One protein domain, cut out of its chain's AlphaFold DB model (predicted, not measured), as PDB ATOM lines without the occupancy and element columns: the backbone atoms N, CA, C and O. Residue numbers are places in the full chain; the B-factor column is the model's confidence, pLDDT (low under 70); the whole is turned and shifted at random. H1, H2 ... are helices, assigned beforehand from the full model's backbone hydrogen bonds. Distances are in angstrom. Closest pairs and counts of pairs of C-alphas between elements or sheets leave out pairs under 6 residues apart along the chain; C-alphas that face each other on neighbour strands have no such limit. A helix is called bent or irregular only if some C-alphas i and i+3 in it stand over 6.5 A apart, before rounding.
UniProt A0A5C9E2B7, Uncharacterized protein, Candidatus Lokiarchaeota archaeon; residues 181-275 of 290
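What this domain is: This is residues 181 to 275 of the 290 residues of an uncharacterized protein of Candidatus Lokiarchaeota archaeon (UniProt A0A5C9E2B7). H2, the longest helix, and H1 make a narrow V closed near H1's last residues and H2's first ones, while H3 folds back on H2 and reaches across to H1. H4 carries this line on past both H1 and H2, and its arm H4b, residues 266 to 275, sticks out at one end. The printed part has 95 residues with four named helices, H1, H2, H3 and H4 along the chain, and no named strand; its class is all helix. The whole is loose, with a radius of gyration of the C-alphas of 15.9 A, and elongated, spanning 51 by 29 by 24 A.

Where its parts are: Find C-alpha 210 at (-33.827, 43.625, 11.046); from there H2, residues 210 to 232, runs 32.0 A. It has a kink of 32 degrees near residue 226 and is irregular, but only just: C-alphas 226 and 229 are 6.6 A apart. Go back to C-alpha 181 at (-6.834, 37.663, 8.613), where H1, residues 181 to 200, begins its 26.6 A. H3, residues 240 to 253, covers 20.2 A and is irregular, with C-alphas 248 and 251 7.4 A apart. H4, residues 255 to 275, was assigned as one helix by its hydrogen bonds but is bent, with C-alphas 263 and 266 6.9 A apart. Its arms are H4a, residues 255 to 263, 12.3 A long, and H4b, residues 266 to 275, 14.3 A long, ending at C-alpha 275 at (-37.936, 14.185, 24.999).

How they stand to each other: Begin at H2, which with H1 is a hub, each touching three helices. H2 touches H3 at a steep tilt of 45 degrees, opposite ways; their closest C-alphas, of Ser 223 and Thr 247, are 4.8 A apart. H1 and H2 are a helical hairpin, at a shallow tilt of 32 degrees; residues 192 to 200 touch residues 211 to 212, closest at the C-alphas of Ala 196 and Ile 212, 6.6 A. H1 touches H3 at a steep tilt of 54 degrees, closest at the C-alphas of Val 188 and Gln 253, 4.7 A. H4a touches H1, closest at the C-alphas of Gly 191 and Pro 256, 5.4 A, and H2, at those of Gly 219 and Ala 255, 5.8 A. H3 and H4a meet only through their link. H4b is apart from H1, H2 and H3. Every O i to N i+4 pair is within hydrogen-bond range in H1, H4a and H4b, against 17 of 19 in H2 and 8 of 10 in H3.

The domain as a whole: Look for the farthest C-alphas at Asn 239 and Asn 275, 52.2 A apart. The printed part has no cut; the link from H3 to H4 is tight, and those from H1 to H2 and from H2 to H3 are short. Mean pLDDT of the printed part is 95.1, and no printed residue is under 70.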
ATOM      1  N   MET A 181      -5.983  36.550   9.058       83.62
ATOM      2  CA  MET A 181      -6.834  37.663   8.613       83.62
ATOM      3  C   MET A 181      -7.741  37.312   7.413       83.62
ATOM      4  O   MET A 181      -8.941  37.585   7.492       83.62
ATOM      5  N   PRO A 182      -7.262  36.654   6.333       88.12
ATOM      6  CA  PRO A 182      -8.147  36.217   5.251       88.12
ATOM      7  C   PRO A 182      -9.196  35.201   5.717       88.12
ATOM      8  O   PRO A 182     -10.341  35.259   5.278       88.12
ATOM      9  N   ILE A 183      -8.824  34.300   6.635       89.75
ATOM     10  CA  ILE A 183      -9.732  33.304   7.222       89.75
ATOM     11  C   ILE A 183     -10.801  34.001   8.064       89.75
ATOM     12  O   ILE A 183     -11.975  33.665   7.955       89.75
ATOM     13  N   TRP A 184     -10.424  35.002   8.857       90.44
ATOM     14  CA  TRP A 184     -11.332  35.802   9.673       90.44
ATOM     15  C   TRP A 184     -12.348  36.542   8.809       90.44
ATOM     16  O   TRP A 184     -13.549  36.416   9.034       90.44
ATOM     17  N   ILE A 185     -11.880  37.246   7.776       92.06
ATOM     18  CA  ILE A 185     -12.749  37.961   6.832       92.06
ATOM     19  C   ILE A 185     -13.685  36.977   6.122       92.06
ATOM     20  O   ILE A 185     -14.893  37.209   6.065       92.06
ATOM     21  N   ALA A 186     -13.160  35.851   5.626       94.62
ATOM     22  CA  ALA A 186     -13.976  34.810   5.007       94.62
ATOM     23  C   ALA A 186     -15.033  34.265   5.981       94.62
ATOM     24  O   ALA A 186     -16.192  34.109   5.606       94.62
ATOM     25  N   ASN A 187     -14.664  34.040   7.244       95.56
ATOM     26  CA  ASN A 187     -15.570  33.545   8.272       95.56
ATOM     27  C   ASN A 187     -16.693  34.548   8.596       95.56
ATOM     28  O   ASN A 187     -17.848  34.145   8.724       95.56
ATOM     29  N   VAL A 188     -16.389  35.851   8.648       96.88
ATOM     30  CA  VAL A 188     -17.399  36.919   8.775       96.88
ATOM     31  C   VAL A 188     -18.374  36.876   7.596       96.88
ATOM     32  O   VAL A 188     -19.590  36.855   7.799       96.88
ATOM     33  N   ILE A 189     -17.860  36.814   6.361       97.69
ATOM     34  CA  ILE A 189     -18.683  36.773   5.141       97.69
ATOM     35  C   ILE A 189     -19.594  35.543   5.141       97.69
ATOM     36  O   ILE A 189     -20.788  35.667   4.863       97.69
ATOM     37  N   ILE A 190     -19.060  34.365   5.473       98.00
ATOM     38  CA  ILE A 190     -19.829  33.116   5.542       98.00
ATOM     39  C   ILE A 190     -20.911  33.224   6.619       98.00
ATOM     40  O   ILE A 190     -22.082  32.962   6.334       98.00
ATOM     41  N   GLY A 191     -20.556  33.670   7.824       97.94
ATOM     42  CA  GLY A 191     -21.489  33.790   8.941       97.94
ATOM     43  C   GLY A 191     -22.663  34.710   8.619       97.94
ATOM     44  O   GLY A 191     -23.823  34.334   8.809       97.94
ATOM     45  N   TYR A 192     -22.388  35.886   8.052       98.31
ATOM     46  CA  TYR A 192     -23.440  36.812   7.637       98.31
ATOM     47  C   TYR A 192     -24.228  36.340   6.424       98.31
ATOM     48  O   TYR A 192     -25.422  36.619   6.348       98.31
ATOM     49  N   SER A 193     -23.615  35.591   5.509       98.31
ATOM     50  CA  SER A 193     -24.321  34.986   4.374       98.31
ATOM     51  C   SER A 193     -25.331  33.938   4.850       98.31
ATOM     52  O   SER A 193     -26.475  33.935   4.395       98.31
ATOM     53  N   ILE A 194     -24.960  33.102   5.827       98.25
ATOM     54  CA  ILE A 194     -25.879  32.145   6.461       98.25
ATOM     55  C   ILE A 194     -26.987  32.892   7.213       98.25
ATOM     56  O   ILE A 194     -28.166  32.568   7.057       98.25
ATOM     57  N   LEU A 195     -26.640  33.924   7.990       98.00
ATOM     58  CA  LEU A 195     -27.621  34.743   8.708       98.00
ATOM     59  C   LEU A 195     -28.609  35.422   7.741       98.00
ATOM     60  O   LEU A 195     -29.818  35.414   7.980       98.00
ATOM     61  N   ALA A 196     -28.116  35.958   6.623       98.31
ATOM     62  CA  ALA A 196     -28.923  36.569   5.573       98.31
ATOM     63  C   ALA A 196     -29.810  35.549   4.851       98.31
ATOM     64  O   ALA A 196     -30.961  35.852   4.543       98.31
ATOM     65  N   LEU A 197     -29.337  34.320   4.639       98.12
ATOM     66  CA  LEU A 197     -30.162  33.257   4.078       98.12
ATOM     67  C   LEU A 197     -31.320  32.891   5.025       98.12
ATOM     68  O   LEU A 197     -32.460  32.778   4.575       98.12
ATOM     69  N   ILE A 198     -31.052  32.767   6.331       97.94
ATOM     70  CA  ILE A 198     -32.053  32.388   7.345       97.94
ATOM     71  C   ILE A 198     -33.081  33.499   7.594       97.94
ATOM     72  O   ILE A 198     -34.279  33.216   7.634       97.94
ATOM     73  N   TYR A 199     -32.628  34.743   7.775       98.06
ATOM     74  CA  TYR A 199     -33.480  35.856   8.219       98.06
ATOM     75  C   TYR A 199     -33.758  36.908   7.140       98.06
ATOM     76  O   TYR A 199     -34.682  37.705   7.290       98.06
ATOM     77  N   GLY A 200     -32.994  36.945   6.052       97.50
ATOM     78  CA  GLY A 200     -33.225  37.856   4.926       97.50
ATOM     79  C   GLY A 200     -34.197  37.297   3.885       97.50
ATOM     80  O   GLY A 200     -34.883  38.065   3.208       97.50
ATOM     81  N   THR A 201     -34.310  35.970   3.791       96.88
ATOM     82  CA  THR A 201     -35.201  35.279   2.846       96.88
ATOM     83  C   THR A 201     -36.350  34.569   3.564       96.88
ATOM     84  O   THR A 201     -36.342  34.427   4.785       96.88
ATOM     85  N   ASP A 202     -37.354  34.117   2.809       95.94
ATOM     86  CA  ASP A 202     -38.464  33.321   3.353       95.94
ATOM     87  C   ASP A 202     -38.202  31.800   3.323       95.94
ATOM     88  O   ASP A 202     -39.042  31.005   3.730       95.94
ATOM     89  N   TYR A 203     -37.010  31.369   2.886       95.94
ATOM     90  CA  TYR A 203     -36.682  29.950   2.696       95.94
ATOM     91  C   TYR A 203     -36.847  29.117   3.982       95.94
ATOM     92  O   TYR A 203     -37.339  27.992   3.949       95.94
ATOM     93  N   PHE A 204     -36.493  29.694   5.135       95.19
ATOM     94  CA  PHE A 204     -36.592  29.049   6.451       95.19
ATOM     95  C   PHE A 204     -37.802  29.513   7.279       95.19
ATOM     96  O   PHE A 204     -37.820  29.302   8.497       95.19
ATOM     97  N   LYS A 205     -38.785  30.196   6.664       95.44
ATOM     98  CA  LYS A 205     -39.963  30.777   7.348       95.44
ATOM     99  C   LYS A 205     -39.597  31.604   8.593       95.44
ATOM    100  O   LYS A 205     -40.306  31.609   9.594       95.44
ATOM    101  N   SER A 206     -38.430  32.246   8.555       96.12
ATOM    102  CA  SER A 206     -37.836  33.008   9.663       96.12
ATOM    103  C   SER A 206     -37.519  34.446   9.244       96.12
ATOM    104  O   SER A 206     -36.687  35.099   9.870       96.12
ATOM    105  N   LYS A 207     -38.153  34.943   8.173       96.88
ATOM    106  CA  LYS A 207     -37.832  36.235   7.564       96.88
ATOM    107  C   LYS A 207     -37.998  37.379   8.565       96.88
ATOM    108  O   LYS A 207     -39.107  37.749   8.940       96.88
ATOM    109  N   ASN A 208     -36.880  37.979   8.950       96.75
ATOM    110  CA  ASN A 208     -36.809  39.201   9.732       96.75
ATOM    111  C   ASN A 208     -35.449  39.886   9.486       96.75
ATOM    112  O   ASN A 208     -34.526  39.751  10.291       96.75
ATOM    113  N   PRO A 209     -35.301  40.649   8.388       96.88
ATOM    114  CA  PRO A 209     -34.013  41.233   8.003       96.88
ATOM    115  C   PRO A 209     -33.450  42.223   9.035       96.88
ATOM    116  O   PRO A 209     -32.247  42.469   9.048       96.88
ATOM    117  N   LYS A 210     -34.282  42.752   9.949       96.88
ATOM    118  CA  LYS A 210     -33.827  43.625  11.046       96.88
ATOM    119  C   LYS A 210     -32.838  42.921  11.977       96.88
ATOM    120  O   LYS A 210     -31.978  43.584  12.548       96.88
ATOM    121  N   ILE A 211     -32.931  41.594  12.100       97.50
ATOM    122  CA  ILE A 211     -32.000  40.784  12.893       97.50
ATOM    123  C   ILE A 211     -30.572  40.913  12.363       97.50
ATOM    124  O   ILE A 211     -29.651  41.019  13.161       97.50
ATOM    125  N   ILE A 212     -30.383  40.964  11.042       98.12
ATOM    126  CA  ILE A 212     -29.050  41.040  10.429       98.12
ATOM    127  C   ILE A 212     -28.350  42.329  10.875       98.12
ATOM    128  O   ILE A 212     -27.245  42.283  11.408       98.12
ATOM    129  N   GLY A 213     -29.036  43.468  10.726       97.94
ATOM    130  CA  GLY A 213     -28.517  44.764  11.163       97.94
ATOM    131  C   GLY A 213     -28.331  44.848  12.678       97.94
ATOM    132  O   GLY A 213     -27.358  45.430  13.142       97.94
ATOM    133  N   TYR A 214     -29.219  44.230  13.460       97.69
ATOM    134  CA  TYR A 214     -29.086  44.208  14.915       97.69
ATOM    135  C   TYR A 214     -27.878  43.393  15.381       97.69
ATOM    136  O   TYR A 214     -27.096  43.888  16.183       97.69
ATOM    137  N   VAL A 215     -27.689  42.174  14.863       98.19
ATOM    138  CA  VAL A 215     -26.520  41.334  15.177       98.19
ATOM    139  C   VAL A 215     -25.228  42.039  14.765       98.19
ATOM    140  O   VAL A 215     -24.250  41.990  15.507       98.19
ATOM    141  N   PHE A 216     -25.250  42.763  13.640       98.31
ATOM    142  CA  PHE A 216     -24.139  43.616  13.229       98.31
ATOM    143  C   PHE A 216     -23.838  44.727  14.238       98.31
ATOM    144  O   PHE A 216     -22.722  44.826  14.732       98.31
ATOM    145  N   ILE A 217     -24.838  45.512  14.633       98.06
ATOM    146  CA  ILE A 217     -24.642  46.595  15.606       98.06
ATOM    147  C   ILE A 217     -24.172  46.054  16.963       98.06
ATOM    148  O   ILE A 217     -23.252  46.613  17.552       98.06
ATOM    149  N   ILE A 218     -24.777  44.970  17.455       98.00
ATOM    150  CA  ILE A 218     -24.390  44.360  18.730       98.00
ATOM    151  C   ILE A 218     -22.957  43.836  18.679       98.00
ATOM    152  O   ILE A 218     -22.232  44.030  19.649       98.00
ATOM    153  N   GLY A 219     -22.532  43.225  17.569       97.75
ATOM    154  CA  GLY A 219     -21.149  42.774  17.435       97.75
ATOM    155  C   GLY A 219     -20.140  43.925  17.387       97.75
ATOM    156  O   GLY A 219     -19.114  43.838  18.054       97.75
ATOM    157  N   CYS A 220     -20.467  45.035  16.712       98.19
ATOM    158  CA  CYS A 220     -19.633  46.238  16.746       98.19
ATOM    159  C   CYS A 220     -19.533  46.810  18.165       98.19
ATOM    160  O   CYS A 220     -18.449  47.165  18.611       98.19
ATOM    161  N   ILE A 221     -20.658  46.912  18.882       98.06
ATOM    162  CA  ILE A 221     -20.682  47.443  20.253       98.06
ATOM    163  C   ILE A 221     -19.863  46.554  21.192       98.06
ATOM    164  O   ILE A 221     -19.090  47.072  21.991       98.06
ATOM    165  N   GLU A 222     -20.022  45.235  21.090       97.38
ATOM    166  CA  GLU A 222     -19.278  44.270  21.898       97.38
ATOM    167  C   GLU A 222     -17.769  44.425  21.702       97.38
ATOM    168  O   GLU A 222     -17.044  44.632  22.678       97.38
ATOM    169  N   SER A 223     -17.329  44.417  20.442       96.31
ATOM    170  CA  SER A 223     -15.909  44.467  20.109       96.31
ATOM    171  C   SER A 223     -15.310  45.815  20.497       96.31
ATOM    172  O   SER A 223     -14.244  45.888  21.110       96.31
ATOM    173  N   PHE A 224     -16.055  46.900  20.256       97.38
ATOM    174  CA  PHE A 224     -15.676  48.229  20.713       97.38
ATOM    175  C   PHE A 224     -15.518  48.281  22.238       97.38
ATOM    176  O   PHE A 224     -14.533  48.825  22.722       97.38
ATOM    177  N   PHE A 225     -16.436  47.701  23.014       97.00
ATOM    178  CA  PHE A 225     -16.344  47.712  24.476       97.00
ATOM    179  C   PHE A 225     -15.162  46.917  25.025       97.00
ATOM    180  O   PHE A 225     -14.650  47.290  26.077       97.00
ATOM    181  N   MET A 226     -14.709  45.871  24.332       94.94
ATOM    182  CA  MET A 226     -13.513  45.131  24.738       94.94
ATOM    183  C   MET A 226     -12.215  45.831  24.325       94.94
ATOM    184  O   MET A 226     -11.257  45.829  25.091       94.94
ATOM    185  N   GLU A 227     -12.161  46.436  23.138       94.88
ATOM    186  CA  GLU A 227     -10.911  46.979  22.585       94.88
ATOM    187  C   GLU A 227     -10.684  48.456  22.921       94.88
ATOM    188  O   GLU A 227      -9.550  48.880  23.145       94.88
ATOM    189  N   PHE A 228     -11.747  49.259  23.007       96.94
ATOM    190  CA  PHE A 228     -11.633  50.692  23.273       96.94
ATOM    191  C   PHE A 228     -10.975  51.016  24.623       96.94
ATOM    192  O   PHE A 228     -10.074  51.856  24.632       96.94
ATOM    193  N   PRO A 229     -11.323  50.368  25.755       96.69
ATOM    194  CA  PRO A 229     -10.618  50.604  27.012       96.69
ATOM    195  C   PRO A 229      -9.139  50.224  26.917       96.69
ATOM    196  O   PRO A 229      -8.283  50.965  27.394       96.69
ATOM    197  N   LEU A 230      -8.813  49.107  26.257       95.12
ATOM    198  CA  LEU A 230      -7.421  48.678  26.087       95.12
ATOM    199  C   LEU A 230      -6.609  49.689  25.270       95.12
ATOM    200  O   LEU A 230      -5.440  49.918  25.577       95.12
ATOM    201  N   PHE A 231      -7.239  50.305  24.267       95.56
ATOM    202  CA  PHE A 231      -6.659  51.376  23.463       95.56
ATOM    203  C   PHE A 231      -6.466  52.668  24.272       95.56
ATOM    204  O   PHE A 231      -5.364  53.211  24.297       95.56
ATOM    205  N   ILE A 232      -7.507  53.148  24.964       97.06
ATOM    206  CA  ILE A 232      -7.467  54.410  25.723       97.06
ATOM    207  C   ILE A 232      -6.433  54.369  26.849       97.06
ATOM    208  O   ILE A 232      -5.732  55.355  27.068       97.06
ATOM    209  N   TRP A 233      -6.317  53.236  27.539       96.75
ATOM    210  CA  TRP A 233      -5.394  53.073  28.663       96.75
ATOM    211  C   TRP A 233      -4.011  52.558  28.251       96.75
ATOM    212  O   TRP A 233      -3.186  52.269  29.111       96.75
ATOM    213  N   GLY A 234      -3.744  52.421  26.947       94.94
ATOM    214  CA  GLY A 234      -2.446  51.976  26.437       94.94
ATOM    215  C   GLY A 234      -2.074  50.535  26.805       94.94
ATOM    216  O   GLY A 234      -0.919  50.149  26.640       94.94
ATOM    217  N   ILE A 235      -3.034  49.727  27.269       95.12
ATOM    218  CA  ILE A 235      -2.814  48.311  27.593       95.12
ATOM    219  C   ILE A 235      -2.501  47.522  26.326       95.12
ATOM    220  O   ILE A 235      -1.671  46.610  26.335       95.12
ATOM    221  N   ARG A 236      -3.163  47.875  25.221       91.62
ATOM    222  CA  ARG A 236      -2.876  47.345  23.891       91.62
ATOM    223  C   ARG A 236      -2.287  48.476  23.045       91.62
ATOM    224  O   ARG A 236      -3.025  49.396  22.694       91.62
ATOM    225  N   PRO A 237      -0.985  48.439  22.706       82.06
ATOM    226  CA  PRO A 237      -0.364  49.459  21.868       82.06
ATOM    227  C   PRO A 237      -0.810  49.265  20.411       82.06
ATOM    228  O   PRO A 237      -0.112  48.668  19.597       82.06
ATOM    229  N   SER A 238      -2.014  49.732  20.092       87.12
ATOM    230  CA  SER A 238      -2.615  49.643  18.762       87.12
ATOM    231  C   SER A 238      -2.962  51.023  18.212       87.12
ATOM    232  O   SER A 238      -3.181  51.969  18.964       87.12
ATOM    233  N   ASN A 239      -3.050  51.146  16.889       88.50
ATOM    234  CA  ASN A 239      -3.493  52.379  16.237       88.50
ATOM    235  C   ASN A 239      -5.026  52.421  16.057       88.50
ATOM    236  O   ASN A 239      -5.728  51.427  16.245       88.50
ATOM    237  N   LEU A 240      -5.560  53.581  15.662       90.81
ATOM    238  CA  LEU A 240      -7.002  53.765  15.456       90.81
ATOM    239  C   LEU A 240      -7.574  52.849  14.360       90.81
ATOM    240  O   LEU A 240      -8.699  52.371  14.482       90.81
ATOM    241  N   PHE A 241      -6.815  52.589  13.293       90.00
ATOM    242  CA  PHE A 241      -7.258  51.704  12.213       90.00
ATOM    243  C   PHE A 241      -7.423  50.263  12.703       90.00
ATOM    244  O   PHE A 241      -8.395  49.597  12.359       90.00
ATOM    245  N   PHE A 242      -6.510  49.814  13.562       88.56
ATOM    246  CA  PHE A 242      -6.579  48.526  14.229       88.56
ATOM    247  C   PHE A 242      -7.841  48.405  15.093       88.56
ATOM    248  O   PHE A 242      -8.582  47.436  14.952       88.56
ATOM    249  N   LEU A 243      -8.150  49.423  15.907       92.56
ATOM    250  CA  LEU A 243      -9.385  49.464  16.699       92.56
ATOM    251  C   LEU A 243     -10.639  49.356  15.814       92.56
ATOM    252  O   LEU A 243     -11.552  48.592  16.124       92.56
ATOM    253  N   LEU A 244     -10.685  50.097  14.701       93.25
ATOM    254  CA  LEU A 244     -11.799  50.035  13.748       93.25
ATOM    255  C   LEU A 244     -11.924  48.649  13.105       93.25
ATOM    256  O   LEU A 244     -13.032  48.131  12.969       93.25
ATOM    257  N   PHE A 245     -10.798  48.039  12.733       91.50
ATOM    258  CA  PHE A 245     -10.778  46.691  12.180       91.50
ATOM    259  C   PHE A 245     -11.294  45.661  13.189       91.50
ATOM    260  O   PHE A 245     -12.206  44.908  12.855       91.50
ATOM    261  N   GLU A 246     -10.771  45.646  14.420       91.44
ATOM    262  CA  GLU A 246     -11.219  44.708  15.459       91.44
ATOM    263  C   GLU A 246     -12.718  44.894  15.734       91.44
ATOM    264  O   GLU A 246     -13.468  43.913  15.802       91.44
ATOM    265  N   THR A 247     -13.182  46.150  15.784       95.31
ATOM    266  CA  THR A 247     -14.598  46.501  15.978       95.31
ATOM    267  C   THR A 247     -15.497  45.861  14.915       95.31
ATOM    268  O   THR A 247     -16.565  45.350  15.237       95.31
ATOM    269  N   VAL A 248     -15.068  45.855  13.649       95.50
ATOM    270  CA  VAL A 248     -15.887  45.401  12.510       95.50
ATOM    271  C   VAL A 248     -15.667  43.930  12.147       95.50
ATOM    272  O   VAL A 248     -16.559  43.306  11.570       95.50
ATOM    273  N   ILE A 249     -14.512  43.344  12.458       93.12
ATOM    274  CA  ILE A 249     -14.142  42.013  11.960       93.12
ATOM    275  C   ILE A 249     -14.054  40.979  13.075       93.12
ATOM    276  O   ILE A 249     -14.632  39.903  12.930       93.12
ATOM    277  N   LEU A 250     -13.359  41.260  14.179       87.19
ATOM    278  CA  LEU A 250     -12.923  40.211  15.103       87.19
ATOM    279  C   LEU A 250     -14.085  39.477  15.757       87.19
ATOM    280  O   LEU A 250     -14.254  38.277  15.544       87.19
ATOM    281  N   PHE A 251     -14.932  40.193  16.493       92.25
ATOM    282  CA  PHE A 251     -16.084  39.562  17.132       92.25
ATOM    283  C   PHE A 251     -17.147  39.115  16.122       92.25
ATOM    284  O   PHE A 251     -17.897  38.159  16.341       92.25
ATOM    285  N   HIS A 252     -17.173  39.752  14.953       95.88
ATOM    286  CA  HIS A 252     -18.058  39.378  13.860       95.88
ATOM    287  C   HIS A 252     -17.766  38.002  13.261       95.88
ATOM    288  O   HIS A 252     -18.635  37.445  12.590       95.88
ATOM    289  N   GLN A 253     -16.612  37.406  13.562       94.88
ATOM    290  CA  GLN A 253     -16.340  35.999  13.267       94.88
ATOM    291  C   GLN A 253     -17.223  35.038  14.069       94.88
ATOM    292  O   GLN A 253     -17.406  33.897  13.656       94.88
ATOM    293  N   GLY A 254     -17.744  35.470  15.222       94.94
ATOM    294  CA  GLY A 254     -18.583  34.668  16.111       94.94
ATOM    295  C   GLY A 254     -20.035  35.143  16.170       94.94
ATOM    296  O   GLY A 254     -20.944  34.315  16.186       94.94
ATOM    297  N   ALA A 255     -20.274  36.458  16.154       97.00
ATOM    298  CA  ALA A 255     -21.592  37.070  16.357       97.00
ATOM    299  C   ALA A 255     -22.757  36.437  15.553       97.00
ATOM    300  O   ALA A 255     -23.755  36.058  16.179       97.00
ATOM    301  N   PRO A 256     -22.677  36.262  14.214       98.19
ATOM    302  CA  PRO A 256     -23.768  35.651  13.451       98.19
ATOM    303  C   PRO A 256     -24.020  34.194  13.858       98.19
ATOM    304  O   PRO A 256     -25.173  33.791  14.017       98.19
ATOM    305  N   TYR A 257     -22.963  33.412  14.091       97.88
ATOM    306  CA  TYR A 257     -23.082  32.015  14.508       97.88
ATOM    307  C   TYR A 257     -23.664  31.883  15.911       97.88
ATOM    308  O   TYR A 257     -24.513  31.024  16.136       97.88
ATOM    309  N   LEU A 258     -23.264  32.755  16.838       97.00
ATOM    310  CA  LEU A 258     -23.795  32.789  18.198       97.00
ATOM    311  C   LEU A 258     -25.286  33.128  18.203       97.00
ATOM    312  O   LEU A 258     -26.048  32.490  18.927       97.00
ATOM    313  N   TYR A 259     -25.724  34.072  17.363       98.00
ATOM    314  CA  TYR A 259     -27.147  34.385  17.239       98.00
ATOM    315  C   TYR A 259     -27.944  33.211  16.654       98.00
ATOM    316  O   TYR A 259     -29.000  32.857  17.177       98.00
ATOM    317  N   ILE A 260     -27.433  32.566  15.601       97.81
ATOM    318  CA  ILE A 260     -28.067  31.376  15.011       97.81
ATOM    319  C   ILE A 260     -28.125  30.235  16.035       97.81
ATOM    320  O   ILE A 260     -29.157  29.572  16.165       97.81
ATOM    321  N   ALA A 261     -27.043  30.017  16.785       96.94
ATOM    322  CA  ALA A 261     -26.993  29.017  17.841       96.94
ATOM    323  C   ALA A 261     -28.057  29.299  18.910       96.94
ATOM    324  O   ALA A 261     -28.843  28.413  19.245       96.94
ATOM    325  N   TYR A 262     -28.144  30.552  19.358       96.62
ATOM    326  CA  TYR A 262     -29.147  31.024  20.302       96.62
ATOM    327  C   TYR A 262     -30.587  30.824  19.803       96.62
ATOM    328  O   TYR A 262     -31.418  30.266  20.520       96.62
ATOM    329  N   ASP A 263     -30.907  31.266  18.584       96.69
ATOM    330  CA  ASP A 263     -32.291  31.268  18.105       96.69
ATOM    331  C   ASP A 263     -32.758  29.897  17.606       96.69
ATOM    332  O   ASP A 263     -33.914  29.529  17.820       96.69
ATOM    333  N   LYS A 264     -31.881  29.148  16.924       96.06
ATOM    334  CA  LYS A 264     -32.253  27.936  16.178       96.06
ATOM    335  C   LYS A 264     -31.716  26.648  16.779       96.06
ATOM    336  O   LYS A 264     -32.416  25.639  16.719       96.06
ATOM    337  N   VAL A 265     -30.492  26.647  17.303       95.50
ATOM    338  CA  VAL A 265     -29.823  25.404  17.724       95.50
ATOM    339  C   VAL A 265     -30.191  25.053  19.160       95.50
ATOM    340  O   VAL A 265     -30.723  23.972  19.402       95.50
ATOM    341  N   PHE A 266     -29.981  25.965  20.111       93.44
ATOM    342  CA  PHE A 266     -30.209  25.693  21.530       93.44
ATOM    343  C   PHE A 266     -31.657  25.305  21.861       93.44
ATOM    344  O   PHE A 266     -31.826  24.333  22.599       93.44
ATOM    345  N   PRO A 267     -32.706  25.942  21.298       93.56
ATOM    346  CA  PRO A 267     -34.079  25.511  21.554       93.56
ATOM    347  C   PRO A 267     -34.349  24.078  21.081       93.56
ATOM    348  O   PRO A 267     -34.955  23.298  21.811       93.56
ATOM    349  N   LYS A 268     -33.833  23.699  19.901       94.06
ATOM    350  CA  LYS A 268     -33.983  22.340  19.356       94.06
ATOM    351  C   LYS A 268     -33.248  21.302  20.194       94.06
ATOM    352  O   LYS A 268     -33.795  20.242  20.474       94.06
ATOM    353  N   VAL A 269     -32.020  21.604  20.614       92.25
ATOM    354  CA  VAL A 269     -31.257  20.721  21.507       92.25
ATOM    355  C   VAL A 269     -31.995  20.548  22.836       92.25
ATOM    356  O   VAL A 269     -32.117  19.427  23.321       92.25
ATOM    357  N   GLY A 270     -32.554  21.630  23.388       92.19
ATOM    358  CA  GLY A 270     -33.371  21.579  24.600       92.19
ATOM    359  C   GLY A 270     -34.600  20.674  24.461       92.19
ATOM    360  O   GLY A 270     -34.871  19.873  25.353       92.19
ATOM    361  N   GLU A 271     -35.311  20.750  23.334       94.75
ATOM    362  CA  GLU A 271     -36.461  19.884  23.039       94.75
ATOM    363  C   GLU A 271     -36.058  18.406  22.917       94.75
ATOM    364  O   GLU A 271     -36.685  17.538  23.527       94.75
ATOM    365  N   ILE A 272     -34.973  18.114  22.191       95.06
ATOM    366  CA  ILE A 272     -34.446  16.751  22.031       95.06
ATOM    367  C   ILE A 272     -34.071  16.153  23.389       95.06
ATOM    368  O   ILE A 272     -34.456  15.021  23.686       95.06
ATOM    369  N   LEU A 273     -33.352  16.911  24.223       93.25
ATOM    370  CA  LEU A 273     -32.954  16.458  25.555       93.25
ATOM    371  C   LEU A 273     -34.176  16.202  26.438       93.25
ATOM    372  O   LEU A 273     -34.255  15.149  27.065       93.25
ATOM    373  N   LYS A 274     -35.159  17.108  26.438       94.38
ATOM    374  CA  LYS A 274     -36.402  16.933  27.200       94.38
ATOM    375  C   LYS A 274     -37.126  15.640  26.810       94.38
ATOM    376  O   LYS A 274     -37.472  14.852  27.684       94.38
ATOM    377  N   ASN A 275     -37.286  15.394  25.510       95.50
ATOM    378  CA  ASN A 275     -37.936  14.185  24.999       95.50
ATOM    379  C   ASN A 275     -37.145  12.910  25.340       95.50
ATOM    380  O   ASN A 275     -37.734  11.853  25.565       95.50
TER     381      ASN A 275